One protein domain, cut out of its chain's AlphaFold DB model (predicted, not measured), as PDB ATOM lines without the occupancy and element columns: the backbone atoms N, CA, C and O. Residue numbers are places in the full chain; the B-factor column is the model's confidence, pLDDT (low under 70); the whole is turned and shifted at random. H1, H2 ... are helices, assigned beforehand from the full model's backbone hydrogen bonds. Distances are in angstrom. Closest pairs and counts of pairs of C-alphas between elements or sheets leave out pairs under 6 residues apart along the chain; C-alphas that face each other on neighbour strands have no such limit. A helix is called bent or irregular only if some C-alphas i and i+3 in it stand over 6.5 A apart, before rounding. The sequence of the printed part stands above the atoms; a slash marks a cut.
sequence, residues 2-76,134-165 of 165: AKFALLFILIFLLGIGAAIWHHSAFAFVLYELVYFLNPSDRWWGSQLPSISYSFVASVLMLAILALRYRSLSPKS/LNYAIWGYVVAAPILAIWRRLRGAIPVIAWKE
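Overview. This is residues 2 to 76 and 134 to 165 of the 165 residues of an uncharacterized protein of Marinobacter sp. AC-23 (UniProt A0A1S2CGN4). Four helices run nearly along one another, with the short H2 in the middle and H1, H3 and H4 packed round it. H1, H2 and H3 make an up-and-down bundle, each running against the one before; H4 lies along H2, and its far end with the tail, residues 152 to 165, sticks out. The printed part has 107 residues with four named helices, in the order H1, H2, H3, H4, and no named strand: all helix. It is loose, with a radius of gyration of the C-alphas of 16.3 A, and spans 56 by 28 by 27 A.

Along the chain. H1, residues 2 to 21, begins at C-alpha 2 (-26.183, -52.481, 31.825) and is 28.0 A long. H2, residues 25 to 37, is 18.2 A long. H3, residues 53 to 72, is 25.3 A long, with a kink of 41 degrees near residue 66; it is irregular, C-alphas 67 and 70 being 8.0 A apart. H4, residues 134 to 156, is 33.1 A long and ends at C-alpha 156 (-34.772, -31.276, 28.445).

Arrangement. H2 is the hub. H1 and H2 form a helical hairpin at a shallow tilt of 21 degrees; their closest C-alphas, of Ala 19 and Phe 26, are 4.6 A apart. H2 and H3 form another, at 14 degrees, closest at the C-alphas of Tyr 31 and Ala 57, 5.0 A. H4 touches H2, the same way at a shallow tilt of 5 degrees, closest at the C-alphas of Val 29 and Ala 137, 5.2 A. H1 and H3 only just touch, with 3 pairs of C-alphas within 8 A, the closest those of Ile 20 and Ile 64, 7.1 A. H4 is apart from H1 and H3. Every O i to N i+4 pair is within hydrogen-bond range in H1 and H2; in H3 14 of 16 are, in H4 17 of 19.

Size, cuts and confidence. The C-alphas farthest apart, of Pro 74 and Ile 161, are 55.8 A apart. Residues 77 to 133 are not printed; C-alphas 76 and 134 stand 12.2 A apart across the cut. The link from H2 to H3 is long, 15 residues. Residues 155 to 165 have pLDDT under 70.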
ATOM      1  N   ALA A   2     -26.785 -51.577  32.823       76.00
ATOM      2  CA  ALA A   2     -26.183 -52.481  31.825       76.00
ATOM      3  C   ALA A   2     -27.135 -53.039  30.754       76.00
ATOM      4  O   ALA A   2     -26.696 -53.378  29.664       76.00
ATOM      5  N   LYS A   3     -28.444 -53.085  31.022       86.38
ATOM      6  CA  LYS A   3     -29.453 -53.579  30.075       86.38
ATOM      7  C   LYS A   3     -29.461 -52.803  28.750       86.38
ATOM      8  O   LYS A   3     -29.594 -53.427  27.708       86.38
ATOM      9  N   PHE A   4     -29.283 -51.476  28.773       85.31
ATOM     10  CA  PHE A   4     -29.258 -50.665  27.546       85.31
ATOM     11  C   PHE A   4     -27.959 -50.848  26.757       85.31
ATOM     12  O   PHE A   4     -28.011 -51.005  25.543       85.31
ATOM     13  N   ALA A   5     -26.817 -50.903  27.447       87.12
ATOM     14  CA  ALA A   5     -25.525 -51.190  26.826       87.12
ATOM     15  C   ALA A   5     -25.506 -52.593  26.190       87.12
ATOM     16  O   ALA A   5     -25.089 -52.748  25.045       87.12
ATOM     17  N   LEU A   6     -26.038 -53.598  26.894       90.06
ATOM     18  CA  LEU A   6     -26.203 -54.960  26.382       90.06
ATOM     19  C   LEU A   6     -27.157 -55.011  25.188       90.06
ATOM     20  O   LEU A   6     -26.839 -55.652  24.192       90.06
ATOM     21  N   LEU A   7     -28.299 -54.320  25.262       90.06
ATOM     22  CA  LEU A   7     -29.245 -54.239  24.151       90.06
ATOM     23  C   LEU A   7     -28.601 -53.596  22.917       90.06
ATOM     24  O   LEU A   7     -28.774 -54.104  21.814       90.06
ATOM     25  N   PHE A   8     -27.830 -52.521  23.095       91.00
ATOM     26  CA  PHE A   8     -27.101 -51.885  22.001       91.00
ATOM     27  C   PHE A   8     -26.066 -52.829  21.384       91.00
ATOM     28  O   PHE A   8     -26.072 -52.994  20.168       91.00
ATOM     29  N   ILE A   9     -25.228 -53.493  22.191       92.75
ATOM     30  CA  ILE A   9     -24.259 -54.481  21.682       92.75
ATOM     31  C   ILE A   9     -24.982 -55.602  20.932       92.75
ATOM     32  O   ILE A   9     -24.544 -55.989  19.852       92.75
ATOM     33  N   LEU A  10     -26.090 -56.108  21.478       94.44
ATOM     34  CA  LEU A  10     -26.875 -57.160  20.843       94.44
ATOM     35  C   LEU A  10     -27.384 -56.707  19.470       94.44
ATOM     36  O   LEU A  10     -27.139 -57.391  18.483       94.44
ATOM     37  N   ILE A  11     -28.030 -55.541  19.386       93.50
ATOM     38  CA  ILE A  11     -28.504 -54.967  18.116       93.50
ATOM     39  C   ILE A  11     -27.333 -54.743  17.153       93.50
ATOM     40  O   ILE A  11     -27.451 -55.038  15.967       93.50
ATOM     41  N   PHE A  12     -26.198 -54.262  17.657       95.00
ATOM     42  CA  PHE A  12     -25.012 -53.992  16.856       95.00
ATOM     43  C   PHE A  12     -24.443 -55.273  16.236       95.00
ATOM     44  O   PHE A  12     -24.283 -55.352  15.020       95.00
ATOM     45  N   LEU A  13     -24.211 -56.311  17.045       96.38
ATOM     46  CA  LEU A  13     -23.701 -57.603  16.580       96.38
ATOM     47  C   LEU A  13     -24.698 -58.326  15.668       96.38
ATOM     48  O   LEU A  13     -24.297 -58.877  14.643       96.38
ATOM     49  N   LEU A  14     -25.995 -58.291  15.995       96.44
ATOM     50  CA  LEU A  14     -27.041 -58.854  15.139       96.44
ATOM     51  C   LEU A  14     -27.130 -58.115  13.802       96.44
ATOM     52  O   LEU A  14     -27.270 -58.762  12.770       96.44
ATOM     53  N   GLY A  15     -26.996 -56.788  13.797       96.25
ATOM     54  CA  GLY A  15     -26.961 -55.988  12.576       96.25
ATOM     55  C   GLY A  15     -25.762 -56.332  11.692       96.25
ATOM     56  O   GLY A  15     -25.927 -56.498  10.484       96.25
ATOM     57  N   ILE A  16     -24.576 -56.526  12.288       97.56
ATOM     58  CA  ILE A  16     -23.383 -56.986  11.559       97.56
ATOM     59  C   ILE A  16     -23.645 -58.364  10.943       97.56
ATOM     60  O   ILE A  16     -23.435 -58.558   9.745       97.56
ATOM     61  N   GLY A  17     -24.143 -59.313  11.739       97.31
ATOM     62  CA  GLY A  17     -24.446 -60.659  11.257       97.31
ATOM     63  C   GLY A  17     -25.494 -60.661  10.141       97.31
ATOM     64  O   GLY A  17     -25.301 -61.294   9.103       97.31
ATOM     65  N   ALA A  18     -26.574 -59.896  10.301       96.88
ATOM     66  CA  ALA A  18     -27.634 -59.777   9.305       96.88
ATOM     67  C   ALA A  18     -27.134 -59.152   7.990       96.88
ATOM     68  O   ALA A  18     -27.533 -59.597   6.910       96.88
ATOM     69  N   ALA A  19     -26.221 -58.179   8.062       96.88
ATOM     70  CA  ALA A  19     -25.588 -57.574   6.892       96.88
ATOM     71  C   ALA A  19     -24.709 -58.567   6.114       96.88
ATOM     72  O   ALA A  19     -24.725 -58.584   4.881       96.88
ATOM     73  N   ILE A  20     -23.956 -59.406   6.832       96.56
ATOM     74  CA  ILE A  20     -23.029 -60.374   6.232       96.56
ATOM     75  C   ILE A  20     -23.775 -61.581   5.662       96.56
ATOM     76  O   ILE A  20     -23.498 -61.978   4.528       96.56
ATOM     77  N   TRP A  21     -24.717 -62.159   6.412       96.12
ATOM     78  CA  TRP A  21     -25.326 -63.450   6.070       96.12
ATOM     79  C   TRP A  21     -26.707 -63.355   5.425       96.12
ATOM     80  O   TRP A  21     -27.062 -64.253   4.666       96.12
ATOM     81  N   HIS A  22     -27.479 -62.294   5.673       92.62
ATOM     82  CA  HIS A  22     -28.879 -62.245   5.242       92.62
ATOM     83  C   HIS A  22     -29.112 -61.292   4.064       92.62
ATOM     84  O   HIS A  22     -29.357 -61.744   2.946       92.62
ATOM     85  N   HIS A  23     -29.010 -59.978   4.276       94.50
ATOM     86  CA  HIS A  23     -29.337 -58.986   3.248       94.50
ATOM     87  C   HIS A  23     -28.441 -57.745   3.362       94.50
ATOM     88  O   HIS A  23     -28.219 -57.234   4.458       94.50
ATOM     89  N   SER A  24     -27.972 -57.209   2.228       96.00
ATOM     90  CA  SER A  24     -27.075 -56.036   2.175       96.00
ATOM     91  C   SER A  24     -27.669 -54.794   2.840       96.00
ATOM     92  O   SER A  24     -26.952 -54.045   3.499       96.00
ATOM     93  N   ALA A  25     -28.987 -54.614   2.719       97.00
ATOM     94  CA  ALA A  25     -29.749 -53.558   3.388       97.00
ATOM     95  C   ALA A  25     -29.476 -53.445   4.899       97.00
ATOM     96  O   ALA A  25     -29.446 -52.331   5.415       97.00
ATOM     97  N   PHE A  26     -29.213 -54.551   5.611       97.31
ATOM     98  CA  PHE A  26     -28.950 -54.494   7.055       97.31
ATOM     99  C   PHE A  26     -27.670 -53.735   7.407       97.31
ATOM    100  O   PHE A  26     -27.580 -53.203   8.509       97.31
ATOM    101  N   ALA A  27     -26.713 -53.609   6.481       97.44
ATOM    102  CA  ALA A  27     -25.548 -52.760   6.706       97.44
ATOM    103  C   ALA A  27     -25.959 -51.282   6.830       97.44
ATOM    104  O   ALA A  27     -25.463 -50.576   7.704       97.44
ATOM    105  N   PHE A  28     -26.906 -50.837   5.994       97.69
ATOM    106  CA  PHE A  28     -27.459 -49.485   6.060       97.69
ATOM    107  C   PHE A  28     -28.370 -49.293   7.277       97.69
ATOM    108  O   PHE A  28     -28.221 -48.309   7.994       97.69
ATOM    109  N   VAL A  29     -29.241 -50.265   7.572       97.00
ATOM    110  CA  VAL A  29     -30.095 -50.236   8.776       97.00
ATOM    111  C   VAL A  29     -29.247 -50.138  10.047       97.00
ATOM    112  O   VAL A  29     -29.563 -49.368  10.948       97.00
ATOM    113  N   LEU A  30     -28.145 -50.891  10.129       96.88
ATOM    114  CA  LEU A  30     -27.234 -50.806  11.266       96.88
ATOM    115  C   LEU A  30     -26.589 -49.421  11.364       96.88
ATOM    116  O   LEU A  30     -26.526 -48.865  12.457       96.88
ATOM    117  N   TYR A  31     -26.116 -48.865  10.247       96.25
ATOM    118  CA  TYR A  31     -25.561 -47.512  10.221       96.25
ATOM    119  C   TYR A  31     -26.565 -46.473  10.732       96.25
ATOM    120  O   TYR A  31     -26.224 -45.652  11.582       96.25
ATOM    121  N   GLU A  32     -27.811 -46.552  10.277       94.31
ATOM    122  CA  GLU A  32     -28.897 -45.689  10.726       94.31
ATOM    123  C   GLU A  32     -29.192 -45.854  12.224       94.31
ATOM    124  O   GLU A  32     -29.239 -44.872  12.966       94.31
ATOM    125  N   LEU A  33     -29.309 -47.092  12.711       93.38
ATOM    126  CA  LEU A  33     -29.508 -47.367  14.134       93.38
ATOM    127  C   LEU A  33     -28.366 -46.809  14.981       93.38
ATOM    128  O   LEU A  33     -28.617 -46.205  16.020       93.38
ATOM    129  N   VAL A  34     -27.119 -46.973  14.540       93.19
ATOM    130  CA  VAL A  34     -25.941 -46.443  15.235       93.19
ATOM    131  C   VAL A  34     -25.929 -44.919  15.207       93.19
ATOM    132  O   VAL A  34     -25.619 -44.318  16.228       93.19
ATOM    133  N   TYR A  35     -26.334 -44.280  14.108       89.56
ATOM    134  CA  TYR A  35     -26.475 -42.824  14.047       89.56
ATOM    135  C   TYR A  35     -27.431 -42.299  15.129       89.56
ATOM    136  O   TYR A  35     -27.120 -41.336  15.831       89.56
ATOM    137  N   PHE A  36     -28.566 -42.970  15.336       87.31
ATOM    138  CA  PHE A  36     -29.517 -42.591  16.379       87.31
ATOM    139  C   PHE A  36     -29.104 -43.040  17.781       87.31
ATOM    140  O   PHE A  36     -29.398 -42.336  18.743       87.31
ATOM    141  N   LEU A  37     -28.448 -44.187  17.937       86.75
ATOM    142  CA  LEU A  37     -28.170 -44.817  19.234       86.75
ATOM    143  C   LEU A  37     -26.708 -44.703  19.679       86.75
ATOM    144  O   LEU A  37     -26.344 -45.333  20.668       86.75
ATOM    145  N   ASN A  38     -25.892 -43.904  18.984       85.19
ATOM    146  CA  ASN A  38     -24.455 -43.778  19.221       85.19
ATOM    147  C   ASN A  38     -24.143 -43.603  20.720       85.19
ATOM    148  O   ASN A  38     -24.614 -42.630  21.315       85.19
ATOM    149  N   PRO A  39     -23.374 -44.516  21.344       82.12
ATOM    150  CA  PRO A  39     -23.208 -44.538  22.791       82.12
ATOM    151  C   PRO A  39     -22.395 -43.371  23.347       82.12
ATOM    152  O   PRO A  39     -22.623 -43.014  24.501       82.12
ATOM    153  N   SER A  40     -21.503 -42.748  22.562       78.50
ATOM    154  CA  SER A  40     -20.662 -41.629  23.035       78.50
ATOM    155  C   SER A  40     -21.478 -40.488  23.643       78.50
ATOM    156  O   SER A  40     -21.042 -39.842  24.589       78.50
ATOM    157  N   ASP A  41     -22.696 -40.291  23.143       71.38
ATOM    158  CA  ASP A  41     -23.543 -39.166  23.525       71.38
ATOM    159  C   ASP A  41     -24.575 -39.567  24.593       71.38
ATOM    160  O   ASP A  41     -25.475 -38.786  24.918       71.38
ATOM    161  N   ARG A  42     -24.507 -40.803  25.119       78.88
ATOM    162  CA  ARG A  42     -25.556 -41.419  25.947       78.88
ATOM    163  C   ARG A  42     -25.089 -41.716  27.363       78.88
ATOM    164  O   ARG A  42     -23.997 -42.202  27.615       78.88
ATOM    165  N   TRP A  43     -26.021 -41.541  28.295       77.56
ATOM    166  CA  TRP A  43     -25.849 -41.778  29.730       77.56
ATOM    167  C   TRP A  43     -25.481 -43.229  30.105       77.56
ATOM    168  O   TRP A  43     -24.917 -43.456  31.168       77.56
ATOM    169  N   TRP A  44     -25.787 -44.210  29.247       81.56
ATOM    170  CA  TRP A  44     -25.387 -45.617  29.410       81.56
ATOM    171  C   TRP A  44     -24.117 -45.990  28.625       81.56
ATOM    172  O   TRP A  44     -23.647 -47.121  28.743       81.56
ATOM    173  N   GLY A  45     -23.556 -45.068  27.837       81.94
ATOM    174  CA  GLY A  45     -22.408 -45.316  26.965       81.94
ATOM    175  C   GLY A  45     -21.082 -45.509  27.695       81.94
ATOM    176  O   GLY A  45     -20.202 -46.175  27.165       81.94
ATOM    177  N   SER A  46     -20.956 -45.024  28.936       83.50
ATOM    178  CA  SER A  46     -19.748 -45.185  29.766       83.50
ATOM    179  C   SER A  46     -19.396 -46.641  30.089       83.50
ATOM    180  O   SER A  46     -18.294 -46.927  30.541       83.50
ATOM    181  N   GLN A  47     -20.335 -47.564  29.871       83.69
ATOM    182  CA  GLN A  47     -20.163 -48.999  30.107       83.69
ATOM    183  C   GLN A  47     -19.628 -49.743  28.879       83.69
ATOM    184  O   GLN A  47     -19.411 -50.952  28.942       83.69
ATOM    185  N   LEU A  48     -19.466 -49.044  27.756       86.56
ATOM    186  CA  LEU A  48     -19.011 -49.604  26.496       86.56
ATOM    187  C   LEU A  48     -17.561 -49.204  26.206       86.56
ATOM    188  O   LEU A  48     -17.127 -48.130  26.625       86.56
ATOM    189  N   PRO A  49     -16.814 -50.037  25.458       86.00
ATOM    190  CA  PRO A  49     -15.509 -49.652  24.939       86.00
ATOM    191  C   PRO A  49     -15.583 -48.327  24.178       86.00
ATOM    192  O   PRO A  49     -16.499 -48.109  23.382       86.00
ATOM    193  N   SER A  50     -14.588 -47.462  24.377       84.88
ATOM    194  CA  SER A  50     -14.472 -46.165  23.704       84.88
ATOM    195  C   SER A  50     -14.001 -46.323  22.253       84.88
ATOM    196  O   SER A  50     -12.922 -45.867  21.876       84.88
ATOM    197  N   ILE A  51     -14.800 -47.015  21.441       89.25
ATOM    198  CA  ILE A  51     -14.591 -47.187  20.002       89.25
ATOM    199  C   ILE A  51     -15.590 -46.340  19.211       89.25
ATOM    200  O   ILE A  51     -16.701 -46.062  19.663       89.25
ATOM    201  N   SER A  52     -15.219 -45.956  17.989       90.50
ATOM    202  CA  SER A  52     -16.119 -45.228  17.092       90.50
ATOM    203  C   SER A  52     -17.087 -46.193  16.400       90.50
ATOM    204  O   SER A  52     -16.833 -46.684  15.300       90.50
ATOM    205  N   TYR A  53     -18.217 -46.486  17.049       92.75
ATOM    206  CA  TYR A  53     -19.248 -47.382  16.509       92.75
ATOM    207  C   TYR A  53     -19.780 -46.913  15.146       92.75
ATOM    208  O   TYR A  53     -19.961 -47.730  14.243       92.75
ATOM    209  N   SER A  54     -19.962 -45.601  14.960       91.44
ATOM    210  CA  SER A  54     -20.378 -45.009  13.679       91.44
ATOM    211  C   SER A  54     -19.348 -45.240  12.574       91.44
ATOM    212  O   SER A  54     -19.718 -45.489  11.426       91.44
ATOM    213  N   PHE A  55     -18.054 -45.211  12.912       92.62
ATOM    214  CA  PHE A  55     -16.991 -45.547  11.967       92.62
ATOM    215  C   PHE A  55     -17.053 -47.024  11.574       92.62
ATOM    216  O   PHE A  55     -17.051 -47.329  10.385       92.62
ATOM    217  N   VAL A  56     -17.205 -47.933  12.544       95.38
ATOM    218  CA  VAL A  56     -17.342 -49.374  12.271       95.38
ATOM    219  C   VAL A  56     -18.545 -49.655  11.364       95.38
ATOM    220  O   VAL A  56     -18.411 -50.381  10.381       95.38
ATOM    221  N   ALA A  57     -19.702 -49.044  11.634       96.19
ATOM    222  CA  ALA A  57     -20.892 -49.208  10.800       96.19
ATOM    223  C   ALA A  57     -20.697 -48.645   9.377       96.19
ATOM    224  O   ALA A  57     -21.113 -49.267   8.400       96.19
ATOM    225  N   SER A  58     -20.008 -47.508   9.245       95.94
ATOM    226  CA  SER A  58     -19.676 -46.916   7.940       95.94
ATOM    227  C   SER A  58     -18.749 -47.818   7.123       95.94
ATOM    228  O   SER A  58     -19.002 -48.072   5.945       95.94
ATOM    229  N   VAL A  59     -17.701 -48.353   7.758       97.12
ATOM    230  CA  VAL A  59     -16.770 -49.301   7.129       97.12
ATOM    231  C   VAL A  59     -17.496 -50.583   6.730       97.12
ATOM    232  O   VAL A  59     -17.282 -51.070   5.623       97.12
ATOM    233  N   LEU A  60     -18.399 -51.098   7.570       97.75
ATOM    234  CA  LEU A  60     -19.210 -52.267   7.236       97.75
ATOM    235  C   LEU A  60     -20.058 -52.028   5.980       97.75
ATOM    236  O   LEU A  60     -20.053 -52.871   5.086       97.75
ATOM    237  N   MET A  61     -20.758 -50.892   5.875       97.50
ATOM    238  CA  MET A  61     -21.539 -50.562   4.674       97.50
ATOM    239  C   MET A  61     -20.682 -50.572   3.408       97.50
ATOM    240  O   MET A  61     -21.062 -51.187   2.408       97.50
ATOM    241  N   LEU A  62     -19.518 -49.921   3.457       97.94
ATOM    242  CA  LEU A  62     -18.583 -49.874   2.332       97.94
ATOM    243  C   LEU A  62     -18.030 -51.264   1.997       97.94
ATOM    244  O   LEU A  62     -17.960 -51.625   0.823       97.94
ATOM    245  N   ALA A  63     -17.697 -52.068   3.008       98.00
ATOM    246  CA  ALA A  63     -17.204 -53.428   2.832       98.00
ATOM    247  C   ALA A  63     -18.263 -54.335   2.189       98.00
ATOM    248  O   ALA A  63     -17.968 -55.021   1.214       98.00
ATOM    249  N   ILE A  64     -19.510 -54.307   2.670       98.06
ATOM    250  CA  ILE A  64     -20.606 -55.096   2.088       98.06
ATOM    251  C   ILE A  64     -20.879 -54.665   0.646       98.06
ATOM    252  O   ILE A  64     -21.061 -55.528  -0.217       98.06
ATOM    253  N   LEU A  65     -20.852 -53.358   0.362       97.75
ATOM    254  CA  LEU A  65     -20.969 -52.860  -1.005       97.75
ATOM    255  C   LEU A  65     -19.836 -53.394  -1.887       97.75
ATOM    256  O   LEU A  65     -20.118 -53.910  -2.963       97.75
ATOM    257  N   ALA A  66     -18.581 -53.302  -1.442       97.69
ATOM    258  CA  ALA A  66     -17.426 -53.767  -2.205       97.69
ATOM    259  C   ALA A  66     -17.493 -55.279  -2.477       97.69
ATOM    260  O   ALA A  66     -17.357 -55.709  -3.624       97.69
ATOM    261  N   LEU A  67     -17.789 -56.080  -1.449       97.25
ATOM    262  CA  LEU A  67     -17.884 -57.540  -1.544       97.25
ATOM    263  C   LEU A  67     -19.016 -57.995  -2.470       97.25
ATOM    264  O   LEU A  67     -18.872 -58.976  -3.197       97.25
ATOM    265  N   ARG A  68     -20.150 -57.285  -2.462       96.38
ATOM    266  CA  ARG A  68     -21.344 -57.653  -3.240       96.38
ATOM    267  C   ARG A  68     -21.530 -56.813  -4.503       96.38
ATOM    268  O   ARG A  68     -22.537 -56.989  -5.193       96.38
ATOM    269  N   TYR A  69     -20.567 -55.960  -4.864       95.94
ATOM    270  CA  TYR A  69     -20.710 -54.958  -5.926       95.94
ATOM    271  C   TYR A  69     -21.181 -55.558  -7.252       95.94
ATOM    272  O   TYR A  69     -22.130 -55.060  -7.853       95.94
ATOM    273  N   ARG A  70     -20.573 -56.672  -7.684       95.19
ATOM    274  CA  ARG A  70     -20.934 -57.345  -8.946       95.19
ATOM    275  C   ARG A  70     -22.394 -57.803  -8.980       95.19
ATOM    276  O   ARG A  70     -23.018 -57.729 -10.030       95.19
ATOM    277  N   SER A  71     -22.936 -58.236  -7.842       94.62
ATOM    278  CA  SER A  71     -24.334 -58.676  -7.729       94.62
ATOM    279  C   SER A  71     -25.326 -57.519  -7.586       94.62
ATOM    280  O   SER A  71     -26.438 -57.596  -8.101       94.62
ATOM    281  N   LEU A  72     -24.924 -56.439  -6.910       94.62
ATOM    282  CA  LEU A  72     -25.777 -55.274  -6.649       94.62
ATOM    283  C   LEU A  72     -25.812 -54.308  -7.835       94.62
ATOM    284  O   LEU A  72     -26.811 -53.628  -8.061       94.62
ATOM    285  N   SER A  73     -24.723 -54.224  -8.604       93.50
ATOM    286  CA  SER A  73     -24.590 -53.189  -9.625       93.50
ATOM    287  C   SER A  73     -25.630 -53.267 -10.748       93.50
ATOM    288  O   SER A  73     -26.176 -52.209 -11.075       93.50
ATOM    289  N   PRO A  74     -25.969 -54.463 -11.274       94.31
ATOM    290  CA  PRO A  74     -27.023 -54.614 -12.275       94.31
ATOM    291  C   PRO A  74     -28.431 -54.301 -11.751       94.31
ATOM    292  O   PRO A  74     -29.276 -53.876 -12.527       94.31
ATOM    293  N   LYS A  75     -28.687 -54.500 -10.450       94.12
ATOM    294  CA  LYS A  75     -30.010 -54.277  -9.841       94.12
ATOM    295  C   LYS A  75     -30.291 -52.799  -9.578       94.12
ATOM    296  O   LYS A  75     -31.384 -52.325  -9.859       94.12
ATOM    297  N   SER A  76     -29.283 -52.078  -9.088       91.62
ATOM    298  CA  SER A  76     -29.395 -50.657  -8.729       91.62
ATOM    299  C   SER A  76     -28.297 -49.829  -9.405       91.62
ATOM    300  O   SER A  76     -27.345 -49.395  -8.749       91.62
ATOM    301  N   LEU A 134     -35.582 -51.663   1.163       95.56
ATOM    302  CA  LEU A 134     -36.086 -50.321   1.449       95.56
ATOM    303  C   LEU A 134     -37.036 -50.313   2.656       95.56
ATOM    304  O   LEU A 134     -36.889 -49.475   3.541       95.56
ATOM    305  N   ASN A 135     -37.953 -51.278   2.743       96.94
ATOM    306  CA  ASN A 135     -38.855 -51.420   3.884       96.94
ATOM    307  C   ASN A 135     -38.089 -51.656   5.193       96.94
ATOM    308  O   ASN A 135     -38.452 -51.077   6.214       96.94
ATOM    309  N   TYR A 136     -37.006 -52.444   5.186       96.06
ATOM    310  CA  TYR A 136     -36.159 -52.609   6.372       96.06
ATOM    311  C   TYR A 136     -35.516 -51.293   6.817       96.06
ATOM    312  O   TYR A 136     -35.492 -51.024   8.015       96.06
ATOM    313  N   ALA A 137     -35.039 -50.467   5.879       96.25
ATOM    314  CA  ALA A 137     -34.508 -49.137   6.186       96.25
ATOM    315  C   ALA A 137     -35.586 -48.221   6.783       96.25
ATOM    316  O   ALA A 137     -35.388 -47.643   7.845       96.25
ATOM    317  N   ILE A 138     -36.774 -48.168   6.174       95.88
ATOM    318  CA  ILE A 138     -37.892 -47.360   6.687       95.88
ATOM    319  C   ILE A 138     -38.265 -47.788   8.113       95.88
ATOM    320  O   ILE A 138     -38.400 -46.943   8.998       95.88
ATOM    321  N   TRP A 139     -38.399 -49.092   8.368       94.56
ATOM    322  CA  TRP A 139     -38.685 -49.593   9.713       94.56
ATOM    323  C   TRP A 139     -37.542 -49.319  10.696       94.56
ATOM    324  O   TRP A 139     -37.812 -48.968  11.844       94.56
ATOM    325  N   GLY A 140     -36.288 -49.419  10.250       92.69
ATOM    326  CA  GLY A 140     -35.108 -49.020  11.017       92.69
ATOM    327  C   GLY A 140     -35.219 -47.579  11.512       92.69
ATOM    328  O   GLY A 140     -35.175 -47.343  12.722       92.69
ATOM    329  N   TYR A 141     -35.477 -46.639  10.601       92.88
ATOM    330  CA  TYR A 141     -35.716 -45.231  10.922       92.88
ATOM    331  C   TYR A 141     -36.876 -45.036  11.906       92.88
ATOM    332  O   TYR A 141     -36.727 -44.365  12.930       92.88
ATOM    333  N   VAL A 142     -38.039 -45.630  11.606       93.06
ATOM    334  CA  VAL A 142     -39.272 -45.480  12.399       93.06
ATOM    335  C   VAL A 142     -39.078 -45.972  13.829       93.06
ATOM    336  O   VAL A 142     -39.631 -45.382  14.752       93.06
ATOM    337  N   VAL A 143     -38.274 -47.014  14.043       89.12
ATOM    338  CA  VAL A 143     -37.940 -47.505  15.386       89.12
ATOM    339  C   VAL A 143     -36.902 -46.609  16.068       89.12
ATOM    340  O   VAL A 143     -37.022 -46.317  17.259       89.12
ATOM    341  N   ALA A 144     -35.883 -46.153  15.340       85.81
ATOM    342  CA  ALA A 144     -34.743 -45.440  15.908       85.81
ATOM    343  C   ALA A 144     -35.052 -43.977  16.281       85.81
ATOM    344  O   ALA A 144     -34.646 -43.495  17.345       85.81
ATOM    345  N   ALA A 145     -35.791 -43.263  15.430       86.50
ATOM    346  CA  ALA A 145     -36.053 -41.836  15.595       86.50
ATOM    347  C   ALA A 145     -36.856 -41.494  16.875       86.50
ATOM    348  O   ALA A 145     -36.455 -40.570  17.596       86.50
ATOM    349  N   PRO A 146     -37.921 -42.236  17.251       85.62
ATOM    350  CA  PRO A 146     -38.642 -41.999  18.502       85.62
ATOM    351  C   PRO A 146     -37.769 -42.185  19.744       85.62
ATOM    352  O   PRO A 146     -37.923 -41.439  20.710       85.62
ATOM    353  N   ILE A 147     -36.818 -43.125  19.724       80.81
ATOM    354  CA  ILE A 147     -35.903 -43.358  20.852       80.81
ATOM    355  C   ILE A 147     -35.042 -42.112  21.104       80.81
ATOM    356  O   ILE A 147     -34.881 -41.681  22.250       80.81
ATOM    357  N   LEU A 148     -34.532 -41.483  20.038       77.94
ATOM    358  CA  LEU A 148     -33.815 -40.213  20.146       77.94
ATOM    359  C   LEU A 148     -34.723 -39.101  20.693       77.94
ATOM    360  O   LEU A 148     -34.298 -38.362  21.586       77.94
ATOM    361  N   ALA A 149     -35.952 -38.983  20.182       78.81
ATOM    362  CA  ALA A 149     -36.900 -37.947  20.592       78.81
ATOM    363  C   ALA A 149     -37.285 -38.059  22.078       78.81
ATOM    364  O   ALA A 149     -37.211 -37.072  22.814       78.81
ATOM    365  N   ILE A 150     -37.615 -39.268  22.543       80.06
ATOM    366  CA  ILE A 150     -37.924 -39.551  23.950       80.06
ATOM    367  C   ILE A 150     -36.729 -39.191  24.830       80.06
ATOM    368  O   ILE A 150     -36.883 -38.495  25.832       80.06
ATOM    369  N   TRP A 151     -35.519 -39.590  24.439       71.62
ATOM    370  CA  TRP A 151     -34.329 -39.256  25.213       71.62
ATOM    371  C   TRP A 151     -34.065 -37.747  25.295       71.62
ATOM    372  O   TRP A 151     -33.728 -37.246  26.369       71.62
ATOM    373  N   ARG A 152     -34.234 -37.003  24.192       74.94
ATOM    374  CA  ARG A 152     -34.091 -35.538  24.207       74.94
ATOM    375  C   ARG A 152     -35.105 -34.897  25.150       74.94
ATOM    376  O   ARG A 152     -34.726 -34.020  25.919       74.94
ATOM    377  N   ARG A 153     -36.353 -35.373  25.149       76.44
ATOM    378  CA  ARG A 153     -37.401 -34.902  26.065       76.44
ATOM    379  C   ARG A 153     -37.055 -35.177  27.531       76.44
ATOM    380  O   ARG A 153     -37.221 -34.291  28.360       76.44
ATOM    381  N   LEU A 154     -36.535 -36.365  27.842       72.81
ATOM    382  CA  LEU A 154     -36.112 -36.725  29.200       72.81
ATOM    383  C   LEU A 154     -34.910 -35.898  29.688       72.81
ATOM    384  O   LEU A 154     -34.844 -35.590  30.872       72.81
ATOM    385  N   ARG A 155     -33.989 -35.494  28.797       67.00
ATOM    386  CA  ARG A 155     -32.893 -34.572  29.153       67.00
ATOM    387  C   ARG A 155     -33.337 -33.114  29.264       67.00
ATOM    388  O   ARG A 155     -32.869 -32.430  30.160       67.00
ATOM    389  N   GLY A 156     -34.237 -32.645  28.398       60.81
ATOM    390  CA  GLY A 156     -34.772 -31.276  28.445       60.81
ATOM    391  C   GLY A 156     -35.695 -30.994  29.639       60.81
ATOM    392  O   GLY A 156     -35.955 -29.836  29.940       60.81
ATOM    393  N   ALA A 157     -36.174 -32.035  30.327       51.81
ATOM    394  CA  ALA A 157     -36.932 -31.936  31.577       51.81
ATOM    395  C   ALA A 157     -36.042 -31.860  32.837       51.81
ATOM    396  O   ALA A 157     -36.561 -31.682  33.937       51.81
ATOM    397  N   ILE A 158     -34.718 -31.983  32.692       49.16
ATOM    398  CA  ILE A 158     -33.747 -31.703  33.751       49.16
ATOM    399  C   ILE A 158     -33.183 -30.315  33.429       49.16
ATOM    400  O   ILE A 158     -32.581 -30.162  32.364       49.16
ATOM    401  N   PRO A 159     -33.400 -29.282  34.267       38.88
ATOM    402  CA  PRO A 159     -32.834 -27.970  33.997       38.88
ATOM    403  C   PRO A 159     -31.321 -28.117  33.846       38.88
ATOM    404  O   PRO A 159     -30.666 -28.757  34.671       38.88
ATOM    405  N   VAL A 160     -30.783 -27.542  32.770       46.06
ATOM    406  CA  VAL A 160     -29.345 -27.375  32.556       46.06
ATOM    407  C   VAL A 160     -28.845 -26.427  33.645       46.06
ATOM    408  O   VAL A 160     -28.761 -25.217  33.458       46.06
ATOM    409  N   ILE A 161     -28.581 -26.975  34.826       45.25
ATOM    410  CA  ILE A 161     -27.771 -26.327  35.845       45.25
ATOM    411  C   ILE A 161     -26.336 -26.727  35.534       45.25
ATOM    412  O   ILE A 161     -25.985 -27.893  35.674       45.25
ATOM    413  N   ALA A 162     -25.564 -25.717  35.130       39.88
ATOM    414  CA  ALA A 162     -24.109 -25.671  35.053       39.88
ATOM    415  C   ALA A 162     -23.442 -26.686  34.113       39.88
ATOM    416  O   ALA A 162     -23.511 -27.884  34.326       39.88
ATOM    417  N   TRP A 163     -22.750 -26.178  33.092       31.16
ATOM    418  CA  TRP A 163     -21.283 -26.149  33.089       31.16
ATOM    419  C   TRP A 163     -20.853 -24.940  32.249       31.16
ATOM    420  O   TRP A 163     -20.783 -24.988  31.023       31.16
ATOM    421  N   LYS A 164     -20.674 -23.812  32.946       33.97
ATOM    422  CA  LYS A 164     -19.572 -22.896  32.653       33.97
ATOM    423  C   LYS A 164     -18.330 -23.611  33.172       33.97
ATOM    424  O   LYS A 164     -18.333 -23.956  34.348       33.97
ATOM    425  N   GLU A 165     -17.358 -23.819  32.301       38.62
ATOM    426  CA  GLU A 165     -15.916 -23.630  32.511       38.62
ATOM    427  C   GLU A 165     -15.212 -23.844  31.171       38.62
ATOM    428  O   GLU A 165     -15.486 -24.871  30.511       38.62
TER     429      GLU A 165